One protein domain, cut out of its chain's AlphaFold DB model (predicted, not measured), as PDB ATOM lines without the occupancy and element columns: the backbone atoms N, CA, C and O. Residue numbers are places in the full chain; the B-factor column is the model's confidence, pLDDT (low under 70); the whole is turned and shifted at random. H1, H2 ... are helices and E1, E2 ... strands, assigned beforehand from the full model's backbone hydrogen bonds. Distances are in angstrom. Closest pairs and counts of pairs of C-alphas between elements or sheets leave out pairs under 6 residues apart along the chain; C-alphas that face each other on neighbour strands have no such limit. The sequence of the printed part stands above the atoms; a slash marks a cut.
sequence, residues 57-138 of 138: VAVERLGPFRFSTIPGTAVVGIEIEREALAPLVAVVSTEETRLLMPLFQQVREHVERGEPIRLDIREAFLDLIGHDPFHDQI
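Overview. This is residues 57 to 138 of the 138 residues of an uncharacterized protein of Micromonospora sp. HM5-17 (UniProt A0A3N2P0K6). What does the model look like? It is a twisted wall of four strands, E1 to E4, with the short helix H1 standing up from it over E4, while the longer H2 only grazes the wall and H3 is not on it but only just touches H1. H1 rises from the wall at the end of E4, H2 runs off past the end of E1 and only grazes the sheet, and H3 folds back beyond E4. What is it made of? The printed part has 82 residues, with four named strands and then three named helices, a mixed class; the sheet's order is E1, E2, E3, E4, all antiparallel. How large is it? It is compact, with a radius of gyration of the C-alphas of 12.4 A and spans of 35 by 27 by 23 A.

Along the chain. Where are the strands? E1 is residues 58 to 62, beginning at C-alpha 58 (3.589, -36.446, -31.460), and E2 is residues 65 to 69; they measure 13.4 A and 13.1 A. E3 is residues 75 to 80, 16.4 A, and E4 is residues 88 to 93, 16.6 A. Where are the helices? H1 is residues 94 to 99, 8.9 A, and H2 is residues 101 to 113, 18.4 A. H3 is residues 121 to 129, 11.8 A, ending at C-alpha 129 (12.283, -17.047, -40.313).

Arrangement. How are the strands joined? E1 to E4 form a meander, each strand the antiparallel neighbour of the one before, in three hairpins. N 60 and O 67 are 3.0 A apart, N 66 and O 79 2.8 A, and N 78 and O 90 2.8 A, each within hydrogen-bond range. How do H1 and H2 stand to the sheet? H1 is on the sheet over E4, at a height of 7.4 A, and stands up from it at 58 degrees. H2 only grazes the sheet with residues 104 to 111; its closest C-alphas to E1 are those of Leu 62 and Arg 108, 6.5 A. How do the helices meet? H1 and H3 only just touch, with 3 pairs of C-alphas within 8 A, the closest those of Glu 96 and Ile 129, 6.0 A, and are about perpendicular at 79 degrees. H2 and H3 are close but not clearly touching, the closest C-alphas being those of Leu 103 and Ala 124, 7.2 A; in H1, H2 and H3 every O i to N i+4 pair is within hydrogen-bond range.

Size, cuts and confidence. How far does it reach? The two C-alphas farthest apart, those of Gly 72 and Glu 115, are 35.3 A apart. Are there cuts or long links? The printed part has no cut, and no link is long. Where is confidence low? Mean pLDDT of the printed part is 81.4; residues 57 to 59, 70 to 73, 75 and 138 are under 70.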
ATOM      1  N   VAL A  57      -0.224 -36.071 -28.878       57.91
ATOM      2  CA  VAL A  57       0.893 -35.163 -29.126       57.91
ATOM      3  C   VAL A  57       2.028 -36.019 -29.659       57.91
ATOM      4  O   VAL A  57       2.555 -36.866 -28.935       57.91
ATOM      5  N   ALA A  58       2.398 -35.814 -30.920       68.56
ATOM      6  CA  ALA A  58       3.589 -36.446 -31.460       68.56
ATOM      7  C   ALA A  58       4.804 -35.644 -30.990       68.56
ATOM      8  O   ALA A  58       4.890 -34.435 -31.228       68.56
ATOM      9  N   VAL A  59       5.704 -36.324 -30.279       68.50
ATOM     10  CA  VAL A  59       6.958 -35.753 -29.791       68.50
ATOM     11  C   VAL A  59       8.111 -36.387 -30.551       68.50
ATOM     12  O   VAL A  59       8.273 -37.605 -30.516       68.50
ATOM     13  N   GLU A  60       8.921 -35.558 -31.197       79.69
ATOM     14  CA  GLU A  60      10.130 -35.974 -31.913       79.69
ATOM     15  C   GLU A  60      11.360 -35.323 -31.269       79.69
ATOM     16  O   GLU A  60      11.271 -34.226 -30.716       79.69
ATOM     17  N   ARG A  61      12.509 -36.005 -31.310       84.50
ATOM     18  CA  ARG A  61      13.790 -35.490 -30.812       84.50
ATOM     19  C   ARG A  61      14.830 -35.458 -31.922       84.50
ATOM     20  O   ARG A  61      14.939 -36.409 -32.692       84.50
ATOM     21  N   LEU A  62      15.629 -34.396 -31.942       85.50
ATOM     22  CA  LEU A  62      16.739 -34.203 -32.868       85.50
ATOM     23  C   LEU A  62      17.889 -33.491 -32.152       85.50
ATOM     24  O   LEU A  62      17.884 -32.269 -32.015       85.50
ATOM     25  N   GLY A  63      18.873 -34.252 -31.671       85.12
ATOM     26  CA  GLY A  63      19.923 -33.688 -30.820       85.12
ATOM     27  C   GLY A  63      19.308 -32.959 -29.608       85.12
ATOM     28  O   GLY A  63      18.503 -33.576 -28.909       85.12
ATOM     29  N   PRO A  64      19.626 -31.672 -29.369       84.19
ATOM     30  CA  PRO A  64      19.081 -30.894 -28.253       84.19
ATOM     31  C   PRO A  64      17.640 -30.418 -28.486       84.19
ATOM     32  O   PRO A  64      17.040 -29.843 -27.582       84.19
ATOM     33  N   PHE A  65      17.082 -30.620 -29.683       86.88
ATOM     34  CA  PHE A  65      15.734 -30.181 -30.021       86.88
ATOM     35  C   PHE A  65      14.700 -31.240 -29.668       86.88
ATOM     36  O   PHE A  65      14.838 -32.422 -29.998       86.88
ATOM     37  N   ARG A  66      13.601 -30.780 -29.085       83.31
ATOM     38  CA  ARG A  66      12.374 -31.534 -28.887       83.31
ATOM     39  C   ARG A  66      11.234 -30.809 -29.588       83.31
ATOM     40  O   ARG A  66      10.918 -29.667 -29.273       83.31
ATOM     41  N   PHE A  67      10.588 -31.505 -30.509       81.25
ATOM     42  CA  PHE A  67       9.437 -31.010 -31.250       81.25
ATOM     43  C   PHE A  67       8.167 -31.609 -30.679       81.25
ATOM     44  O   PHE A  67       8.121 -32.796 -30.360       81.25
ATOM     45  N   SER A  68       7.123 -30.800 -30.577       75.25
ATOM     46  CA  SER A  68       5.788 -31.242 -30.198       75.25
ATOM     47  C   SER A  68       4.782 -30.729 -31.216       75.25
ATOM     48  O   SER A  68       4.702 -29.531 -31.482       75.25
ATOM     49  N   THR A  69       4.021 -31.645 -31.806       72.69
ATOM     50  CA  THR A  69       2.967 -31.306 -32.765       72.69
ATOM     51  C   THR A  69       1.623 -31.786 -32.250       72.69
ATOM     52  O   THR A  69       1.504 -32.871 -31.671       72.69
ATOM     53  N   ILE A  70       0.599 -30.957 -32.449       61.66
ATOM     54  CA  ILE A  70      -0.786 -31.316 -32.163       61.66
ATOM     55  C   ILE A  70      -1.512 -31.413 -33.509       61.66
ATOM     56  O   ILE A  70      -1.594 -30.403 -34.223       61.66
ATOM     57  N   PRO A  71      -2.044 -32.593 -33.875       59.06
ATOM     58  CA  PRO A  71      -2.795 -32.757 -35.112       59.06
ATOM     59  C   PRO A  71      -3.895 -31.696 -35.252       59.06
ATOM     60  O   PRO A  71      -4.667 -31.464 -34.325       59.06
ATOM     61  N   GLY A  72      -3.952 -31.042 -36.415       56.12
ATOM     62  CA  GLY A  72      -4.982 -30.048 -36.739       56.12
ATOM     63  C   GLY A  72      -4.725 -28.610 -36.266       56.12
ATOM     64  O   GLY A  72      -5.566 -27.759 -36.525       56.12
ATOM     65  N   THR A  73      -3.591 -28.307 -35.619       56.50
ATOM     66  CA  THR A  73      -3.326 -26.961 -35.050       56.50
ATOM     67  C   THR A  73      -2.385 -26.072 -35.871       56.50
ATOM     68  O   THR A  73      -2.216 -24.907 -35.541       56.50
ATOM     69  N   ALA A  74      -1.780 -26.593 -36.942       71.06
ATOM     70  CA  ALA A  74      -0.811 -25.890 -37.795       71.06
ATOM     71  C   ALA A  74       0.385 -25.232 -37.061       71.06
ATOM     72  O   ALA A  74       1.129 -24.475 -37.688       71.06
ATOM     73  N   VAL A  75       0.625 -25.564 -35.790       68.81
ATOM     74  CA  VAL A  75       1.740 -25.061 -34.978       68.81
ATOM     75  C   VAL A  75       2.622 -26.200 -34.473       68.81
ATOM     76  O   VAL A  75       2.182 -27.344 -34.330       68.81
ATOM     77  N   VAL A  76       3.876 -25.863 -34.194       73.50
ATOM     78  CA  VAL A  76       4.912 -26.756 -33.682       73.50
ATOM     79  C   VAL A  76       5.561 -26.093 -32.473       73.50
ATOM     80  O   VAL A  76       6.083 -24.983 -32.563       73.50
ATOM     81  N   GLY A  77       5.523 -26.774 -31.330       76.81
ATOM     82  CA  GLY A  77       6.301 -26.384 -30.160       76.81
ATOM     83  C   GLY A  77       7.728 -26.900 -30.295       76.81
ATOM     84  O   GLY A  77       7.915 -28.099 -30.514       76.81
ATOM     85  N   ILE A  78       8.708 -26.017 -30.151       82.75
ATOM     86  CA  ILE A  78      10.137 -26.324 -30.191       82.75
ATOM     87  C   ILE A  78      10.709 -26.051 -28.806       82.75
ATOM     88  O   ILE A  78      10.643 -24.929 -28.319       82.75
ATOM     89  N   GLU A  79      11.284 -27.069 -28.183       82.12
ATOM     90  CA  GLU A  79      12.037 -26.957 -26.940       82.12
ATOM     91  C   GLU A  79      13.502 -27.314 -27.208       82.12
ATOM     92  O   GLU A  79      13.786 -28.268 -27.932       82.12
ATOM     93  N   ILE A  80      14.427 -26.539 -26.649       84.81
ATOM     94  CA  ILE A  80      15.868 -26.741 -26.797       84.81
ATOM     95  C   ILE A  80      16.458 -26.965 -25.412       84.81
ATOM     96  O   ILE A  80      16.466 -26.054 -24.576       84.81
ATOM     97  N   GLU A  81      16.964 -28.172 -25.181       82.44
ATOM     98  CA  GLU A  81      17.667 -28.522 -23.951       82.44
ATOM     99  C   GLU A  81      18.993 -27.733 -23.879       82.44
ATOM    100  O   GLU A  81      19.794 -27.736 -24.817       82.44
ATOM    101  N   ARG A  82      19.221 -27.028 -22.762       78.25
ATOM    102  CA  ARG A  82      20.470 -26.310 -22.452       78.25
ATOM    103  C   ARG A  82      21.045 -26.895 -21.163       78.25
ATOM    104  O   ARG A  82      20.321 -27.003 -20.182       78.25
ATOM    105  N   GLU A  83      22.327 -27.260 -21.140       73.56
ATOM    106  CA  GLU A  83      22.911 -27.993 -20.000       73.56
ATOM    107  C   GLU A  83      22.794 -27.242 -18.663       73.56
ATOM    108  O   GLU A  83      22.355 -27.808 -17.664       73.56
ATOM    109  N   ALA A  84      23.190 -25.966 -18.640       76.00
ATOM    110  CA  ALA A  84      23.289 -25.165 -17.416       76.00
ATOM    111  C   ALA A  84      22.228 -24.055 -17.309       76.00
ATOM    112  O   ALA A  84      22.283 -23.233 -16.395       76.00
ATOM    113  N   LEU A  85      21.284 -23.997 -18.250       74.06
ATOM    114  CA  LEU A  85      20.285 -22.934 -18.354       74.06
ATOM    115  C   LEU A  85      18.890 -23.531 -18.545       74.06
ATOM    116  O   LEU A  85      18.750 -24.663 -18.999       74.06
ATOM    117  N   ALA A  86      17.847 -22.758 -18.236       72.12
ATOM    118  CA  ALA A  86      16.473 -23.170 -18.523       72.12
ATOM    119  C   ALA A  86      16.314 -23.493 -20.023       72.12
ATOM    120  O   ALA A  86      16.919 -22.793 -20.835       72.12
ATOM    121  N   PRO A  87      15.534 -24.506 -20.427       77.62
ATOM    122  CA  PRO A  87      15.345 -24.802 -21.843       77.62
ATOM    123  C   PRO A  87      14.728 -23.603 -22.571       77.62
ATOM    124  O   PRO A  87      13.917 -22.873 -21.999       77.62
ATOM    125  N   LEU A  88      15.117 -23.399 -23.830       79.31
ATOM    126  CA  LEU A  88      14.458 -22.412 -24.685       79.31
ATOM    127  C   LEU A  88      13.204 -23.035 -25.280       79.31
ATOM    128  O   LEU A  88      13.260 -24.159 -25.771       79.31
ATOM    129  N   VAL A  89      12.085 -22.320 -25.252       78.44
ATOM    130  CA  VAL A  89      10.793 -22.820 -25.729       78.44
ATOM    131  C   VAL A  89      10.178 -21.827 -26.703       78.44
ATOM    132  O   VAL A  89       9.906 -20.690 -26.344       78.44
ATOM    133  N   ALA A  90       9.902 -22.263 -27.922       77.31
ATOM    134  CA  ALA A  90       9.226 -21.478 -28.942       77.31
ATOM    135  C   ALA A  90       7.984 -22.202 -29.448       77.31
ATOM    136  O   ALA A  90       7.887 -23.430 -29.414       77.31
ATOM    137  N   VAL A  91       7.042 -21.422 -29.965       75.81
ATOM    138  CA  VAL A  91       5.909 -21.920 -30.740       75.81
ATOM    139  C   VAL A  91       6.003 -21.257 -32.096       75.81
ATOM    140  O   VAL A  91       5.987 -20.033 -32.184       75.81
ATOM    141  N   VAL A  92       6.132 -22.070 -33.135       78.31
ATOM    142  CA  VAL A  92       6.230 -21.606 -34.517       78.31
ATOM    143  C   VAL A  92       5.130 -22.242 -35.352       78.31
ATOM    144  O   VAL A  92       4.585 -23.296 -35.017       78.31
ATOM    145  N   SER A  93       4.782 -21.608 -36.458       77.94
ATOM    146  CA  SER A  93       3.864 -22.163 -37.442       77.94
ATOM    147  C   SER A  93       4.495 -23.334 -38.206       77.94
ATOM    148  O   SER A  93       5.715 -23.519 -38.269       77.94
ATOM    149  N   THR A  94       3.652 -24.134 -38.859       76.50
ATOM    150  CA  THR A  94       4.114 -25.192 -39.773       76.50
ATOM    151  C   THR A  94       4.885 -24.605 -40.961       76.50
ATOM    152  O   THR A  94       5.743 -25.276 -41.522       76.50
ATOM    153  N   GLU A  95       4.594 -23.366 -41.365       81.81
ATOM    154  CA  GLU A  95       5.320 -22.679 -42.438       81.81
ATOM    155  C   GLU A  95       6.733 -22.293 -42.005       81.81
ATOM    156  O   GLU A  95       7.695 -22.681 -42.663       81.81
ATOM    157  N   GLU A  96       6.876 -21.660 -40.843       85.19
ATOM    158  CA  GLU A  96       8.183 -21.369 -40.246       85.19
ATOM    159  C   GLU A  96       8.983 -22.654 -40.003       85.19
ATOM    160  O   GLU A  96      10.170 -22.717 -40.298       85.19
ATOM    161  N   THR A  97       8.321 -23.735 -39.582       86.06
ATOM    162  CA  THR A  97       8.969 -25.052 -39.438       86.06
ATOM    163  C   THR A  97       9.555 -25.553 -40.765       86.06
ATOM    164  O   THR A  97      10.617 -26.174 -40.771       86.06
ATOM    165  N   ARG A  98       8.903 -25.277 -41.906       88.06
ATOM    166  CA  ARG A  98       9.446 -25.625 -43.231       88.06
ATOM    167  C   ARG A  98      10.671 -24.785 -43.576       88.06
ATOM    168  O   ARG A  98      11.627 -25.325 -44.124       88.06
ATOM    169  N   LEU A  99      10.659 -23.498 -43.236       92.38
ATOM    170  CA  LEU A  99      11.806 -22.607 -43.433       92.38
ATOM    171  C   LEU A  99      13.007 -23.014 -42.567       92.38
ATOM    172  O   LEU A  99      14.144 -22.879 -43.002       92.38
ATOM    173  N   LEU A 100      12.762 -23.595 -41.390       93.06
ATOM    174  CA  LEU A 100      13.797 -24.103 -40.483       93.06
ATOM    175  C   LEU A 100      14.380 -25.470 -40.892       93.06
ATOM    176  O   LEU A 100      15.339 -25.939 -40.275       93.06
ATOM    177  N   MET A 101      13.864 -26.124 -41.941       91.81
ATOM    178  CA  MET A 101      14.375 -27.434 -42.376       91.81
ATOM    179  C   MET A 101      15.887 -27.486 -42.656       91.81
ATOM    180  O   MET A 101      16.484 -28.500 -42.288       91.81
ATOM    181  N   PRO A 102      16.536 -26.467 -43.258       92.38
ATOM    182  CA  PRO A 102      17.985 -26.474 -43.460       92.38
ATOM    183  C   PRO A 102      18.761 -26.577 -42.141       92.38
ATOM    184  O   PRO A 102      19.679 -27.389 -42.035       92.38
ATOM    185  N   LEU A 103      18.336 -25.836 -41.111       91.94
ATOM    186  CA  LEU A 103      18.915 -25.919 -39.769       91.94
ATOM    187  C   LEU A 103      18.751 -27.329 -39.192       91.94
ATOM    188  O   LEU A 103      19.710 -27.914 -38.692       91.94
ATOM    189  N   PHE A 104      17.556 -27.912 -39.296       90.25
ATOM    190  CA  PHE A 104      17.309 -29.263 -38.786       90.25
ATOM    191  C   PHE A 104      18.129 -30.327 -39.525       90.25
ATOM    192  O   PHE A 104      18.618 -31.263 -38.897       90.25
ATOM    193  N   GLN A 105      18.328 -30.191 -40.837       90.56
ATOM    194  CA  GLN A 105      19.219 -31.089 -41.575       90.56
ATOM    195  C   GLN A 105      20.664 -30.960 -41.097       90.56
ATOM    196  O   GLN A 105      21.291 -31.975 -40.802       90.56
ATOM    197  N   GLN A 106      21.164 -29.737 -40.917       90.19
ATOM    198  CA  GLN A 106      22.512 -29.514 -40.398       90.19
ATOM    199  C   GLN A 106      22.694 -30.126 -39.003       90.19
ATOM    200  O   GLN A 106      23.701 -30.784 -38.744       90.19
ATOM    201  N   VAL A 107      21.714 -29.961 -38.111       89.75
ATOM    202  CA  VAL A 107      21.732 -30.581 -36.778       89.75
ATOM    203  C   VAL A 107      21.735 -32.105 -36.887       89.75
ATOM    204  O   VAL A 107      22.535 -32.755 -36.215       89.75
ATOM    205  N   ARG A 108      20.883 -32.684 -37.744       90.19
ATOM    206  CA  ARG A 108      20.835 -34.135 -37.978       90.19
ATOM    207  C   ARG A 108      22.194 -34.675 -38.393       90.19
ATOM    208  O   ARG A 108      22.663 -35.642 -37.807       90.19
ATOM    209  N   GLU A 109      22.838 -34.014 -39.343       90.50
ATOM    210  CA  GLU A 109      24.153 -34.409 -39.821       90.50
ATOM    211  C   GLU A 109      25.229 -34.376 -38.723       90.50
ATOM    212  O   GLU A 109      26.049 -35.289 -38.644       90.50
ATOM    213  N   HIS A 110      25.229 -33.361 -37.850       89.31
ATOM    214  CA  HIS A 110      26.163 -33.311 -36.716       89.31
ATOM    215  C   HIS A 110      25.899 -34.447 -35.725       89.31
ATOM    216  O   HIS A 110      26.838 -35.106 -35.280       89.31
ATOM    217  N   VAL A 111      24.624 -34.715 -35.419       87.00
ATOM    218  CA  VAL A 111      24.218 -35.818 -34.534       87.00
ATOM    219  C   VAL A 111      24.650 -37.167 -35.107       87.00
ATOM    220  O   VAL A 111      25.205 -37.985 -34.379       87.00
ATOM    221  N   GLU A 112      24.450 -37.392 -36.405       89.25
ATOM    222  CA  GLU A 112      24.874 -38.615 -37.099       89.25
ATOM    223  C   GLU A 112      26.397 -38.797 -37.087       89.25
ATOM    224  O   GLU A 112      26.884 -39.925 -36.995       89.25
ATOM    225  N   ARG A 113      27.159 -37.696 -37.129       89.81
ATOM    226  CA  ARG A 113      28.628 -37.700 -37.027       89.81
ATOM    227  C   ARG A 113      29.142 -37.747 -35.582       89.81
ATOM    228  O   ARG A 113      30.342 -37.908 -35.379       89.81
ATOM    229  N   GLY A 114      28.264 -37.631 -34.582       85.88
ATOM    230  CA  GLY A 114      28.644 -37.538 -33.169       85.88
ATOM    231  C   GLY A 114      29.409 -36.254 -32.828       85.88
ATOM    232  O   GLY A 114      30.162 -36.219 -31.854       85.88
ATOM    233  N   GLU A 115      29.251 -35.210 -33.640       85.31
ATOM    234  CA  GLU A 115      29.943 -33.936 -33.482       85.31
ATOM    235  C   GLU A 115      29.150 -32.988 -32.573       85.31
ATOM    236  O   GLU A 115      27.915 -32.965 -32.608       85.31
ATOM    237  N   PRO A 116      29.834 -32.167 -31.756       79.81
ATOM    238  CA  PRO A 116      29.157 -31.166 -30.951       79.81
ATOM    239  C   PRO A 116      28.488 -30.131 -31.858       79.81
ATOM    240  O   PRO A 116      29.117 -29.557 -32.749       79.81
ATOM    241  N   ILE A 117      27.218 -29.843 -31.586       81.94
ATOM    242  CA  ILE A 117      26.461 -28.816 -32.298       81.94
ATOM    243  C   ILE A 117      26.955 -27.446 -31.824       81.94
ATOM    244  O   ILE A 117      26.677 -27.027 -30.703       81.94
ATOM    245  N   ARG A 118      27.709 -26.747 -32.679       80.00
ATOM    246  CA  ARG A 118      28.190 -25.373 -32.453       80.00
ATOM    247  C   ARG A 118      27.425 -24.389 -33.336       80.00
ATOM    248  O   ARG A 118      28.009 -23.743 -34.198       80.00
ATOM    249  N   LEU A 119      26.111 -24.338 -33.155       80.38
ATOM    250  CA  LEU A 119      25.216 -23.437 -33.881       80.38
ATOM    251  C   LEU A 119      24.649 -22.395 -32.919       80.38
ATOM    252  O   LEU A 119      24.149 -22.754 -31.851       80.38
ATOM    253  N   ASP A 120      24.694 -21.122 -33.313       87.81
ATOM    254  CA  ASP A 120      23.891 -20.095 -32.656       87.81
ATOM    255  C   ASP A 120      22.444 -20.248 -33.130       87.81
ATOM    256  O   ASP A 120      22.083 -19.903 -34.255       87.81
ATOM    257  N   ILE A 121      21.613 -20.853 -32.279       85.75
ATOM    258  CA  ILE A 121      20.234 -21.165 -32.649       85.75
ATOM    259  C   ILE A 121      19.398 -19.898 -32.827       85.75
ATOM    260  O   ILE A 121      18.512 -19.877 -33.675       85.75
ATOM    261  N   ARG A 122      19.664 -18.835 -32.062       88.88
ATOM    262  CA  ARG A 122      18.879 -17.599 -32.170       88.88
ATOM    263  C   ARG A 122      19.169 -16.896 -33.481       88.88
ATOM    264  O   ARG A 122      18.234 -16.507 -34.172       88.88
ATOM    265  N   GLU A 123      20.450 -16.795 -33.829       91.44
ATOM    266  CA  GLU A 123      20.883 -16.237 -35.109       91.44
ATOM    267  C   GLU A 123      20.325 -17.063 -36.277       91.44
ATOM    268  O   GLU A 123      19.710 -16.508 -37.181       91.44
ATOM    269  N   ALA A 124      20.398 -18.396 -36.203       91.38
ATOM    270  CA  ALA A 124      19.860 -19.262 -37.251       91.38
ATOM    271  C   ALA A 124      18.338 -19.111 -37.444       91.38
ATOM    272  O   ALA A 124      17.850 -19.161 -38.572       91.38
ATOM    273  N   PHE A 125      17.572 -18.936 -36.363       91.31
ATOM    274  CA  PHE A 125      16.137 -18.660 -36.470       91.31
ATOM    275  C   PHE A 125      15.887 -17.270 -37.065       91.31
ATOM    276  O   PHE A 125      15.094 -17.146 -37.996       91.31
ATOM    277  N   LEU A 126      16.605 -16.246 -36.601       92.56
ATOM    278  CA  LEU A 126      16.502 -14.896 -37.149       92.56
ATOM    279  C   LEU A 126      16.768 -14.872 -38.663       92.56
ATOM    280  O   LEU A 126      15.998 -14.258 -39.398       92.56
ATOM    281  N   ASP A 127      17.785 -15.592 -39.133       94.88
ATOM    282  CA  ASP A 127      18.137 -15.667 -40.554       94.88
ATOM    283  C   ASP A 127      17.096 -16.417 -41.399       94.88
ATOM    284  O   ASP A 127      16.809 -16.027 -42.531       94.88
ATOM    285  N   LEU A 128      16.527 -17.507 -40.870       93.62
ATOM    286  CA  LEU A 128      15.644 -18.396 -41.637       93.62
ATOM    287  C   LEU A 128      14.175 -17.971 -41.614       93.62
ATOM    288  O   LEU A 128      13.475 -18.153 -42.611       93.62
ATOM    289  N   ILE A 129      13.691 -17.439 -40.489       90.69
ATOM    290  CA  ILE A 129      12.283 -17.047 -40.313       90.69
ATOM    291  C   ILE A 129      12.097 -15.543 -40.075       90.69
ATOM    292  O   ILE A 129      10.965 -15.075 -39.978       90.69
ATOM    293  N   GLY A 130      13.183 -14.766 -40.032       89.94
ATOM    294  CA  GLY A 130      13.145 -13.305 -39.929       89.94
ATOM    295  C   GLY A 130      12.940 -12.764 -38.511       89.94
ATOM    296  O   GLY A 130      12.842 -11.548 -38.342       89.94
ATOM    297  N   HIS A 131      12.864 -13.628 -37.492       85.25
ATOM    298  CA  HIS A 131      12.735 -13.228 -36.085       85.25
ATOM    299  C   HIS A 131      13.306 -14.277 -35.117       85.25
ATOM    300  O   HIS A 131      13.431 -15.450 -35.463       85.25
ATOM    301  N   ASP A 132      13.645 -13.843 -33.897       87.75
ATOM    302  CA  ASP A 132      14.029 -14.728 -32.787       87.75
ATOM    303  C   ASP A 132      12.782 -15.075 -31.943       87.75
ATOM    304  O   ASP A 132      12.333 -14.247 -31.135       87.75
ATOM    305  N   PRO A 133      12.220 -16.298 -32.042       79.12
ATOM    306  CA  PRO A 133      11.062 -16.678 -31.235       79.12
ATOM    307  C   PRO A 133      11.417 -16.875 -29.752       79.12
ATOM    308  O   PRO A 133      10.528 -17.069 -28.921       79.12
ATOM    309  N   PHE A 134      12.703 -16.805 -29.400       82.56
ATOM    310  CA  PHE A 134      13.224 -16.899 -28.044       82.56
ATOM    311  C   PHE A 134      13.658 -15.541 -27.474       82.56
ATOM    312  O   PHE A 134      14.233 -15.521 -26.386       82.56
ATOM    313  N   HIS A 135      13.413 -14.420 -28.169       77.12
ATOM    314  CA  HIS A 135      13.914 -13.077 -27.809       77.12
ATOM    315  C   HIS A 135      13.692 -12.687 -26.339       77.12
ATOM    316  O   HIS A 135      14.525 -12.021 -25.732       77.12
ATOM    317  N   ASP A 136      12.597 -13.157 -25.753       72.88
ATOM    318  CA  ASP A 136      12.192 -12.874 -24.379       72.88
ATOM    319  C   ASP A 136      12.787 -13.815 -23.310       72.88
ATOM    320  O   ASP A 136      12.537 -13.666 -22.111       72.88
ATOM    321  N   GLN A 137      13.531 -14.833 -23.724       71.88
ATOM    322  CA  GLN A 137      14.103 -15.848 -22.844       71.88
ATOM    323  C   GLN A 137      15.589 -15.551 -22.667       71.88
ATOM    324  O   GLN A 137      16.261 -15.232 -23.641       71.88
ATOM    325  N   ILE A 138      16.114 -15.645 -21.446       63.31
ATOM    326  CA  ILE A 138      17.537 -15.417 -21.131       63.31
ATOM    327  C   ILE A 138      18.094 -16.726 -20.572       63.31
ATOM    328  O   ILE A 138      17.526 -17.234 -19.582       63.31
TER     329      ILE A 138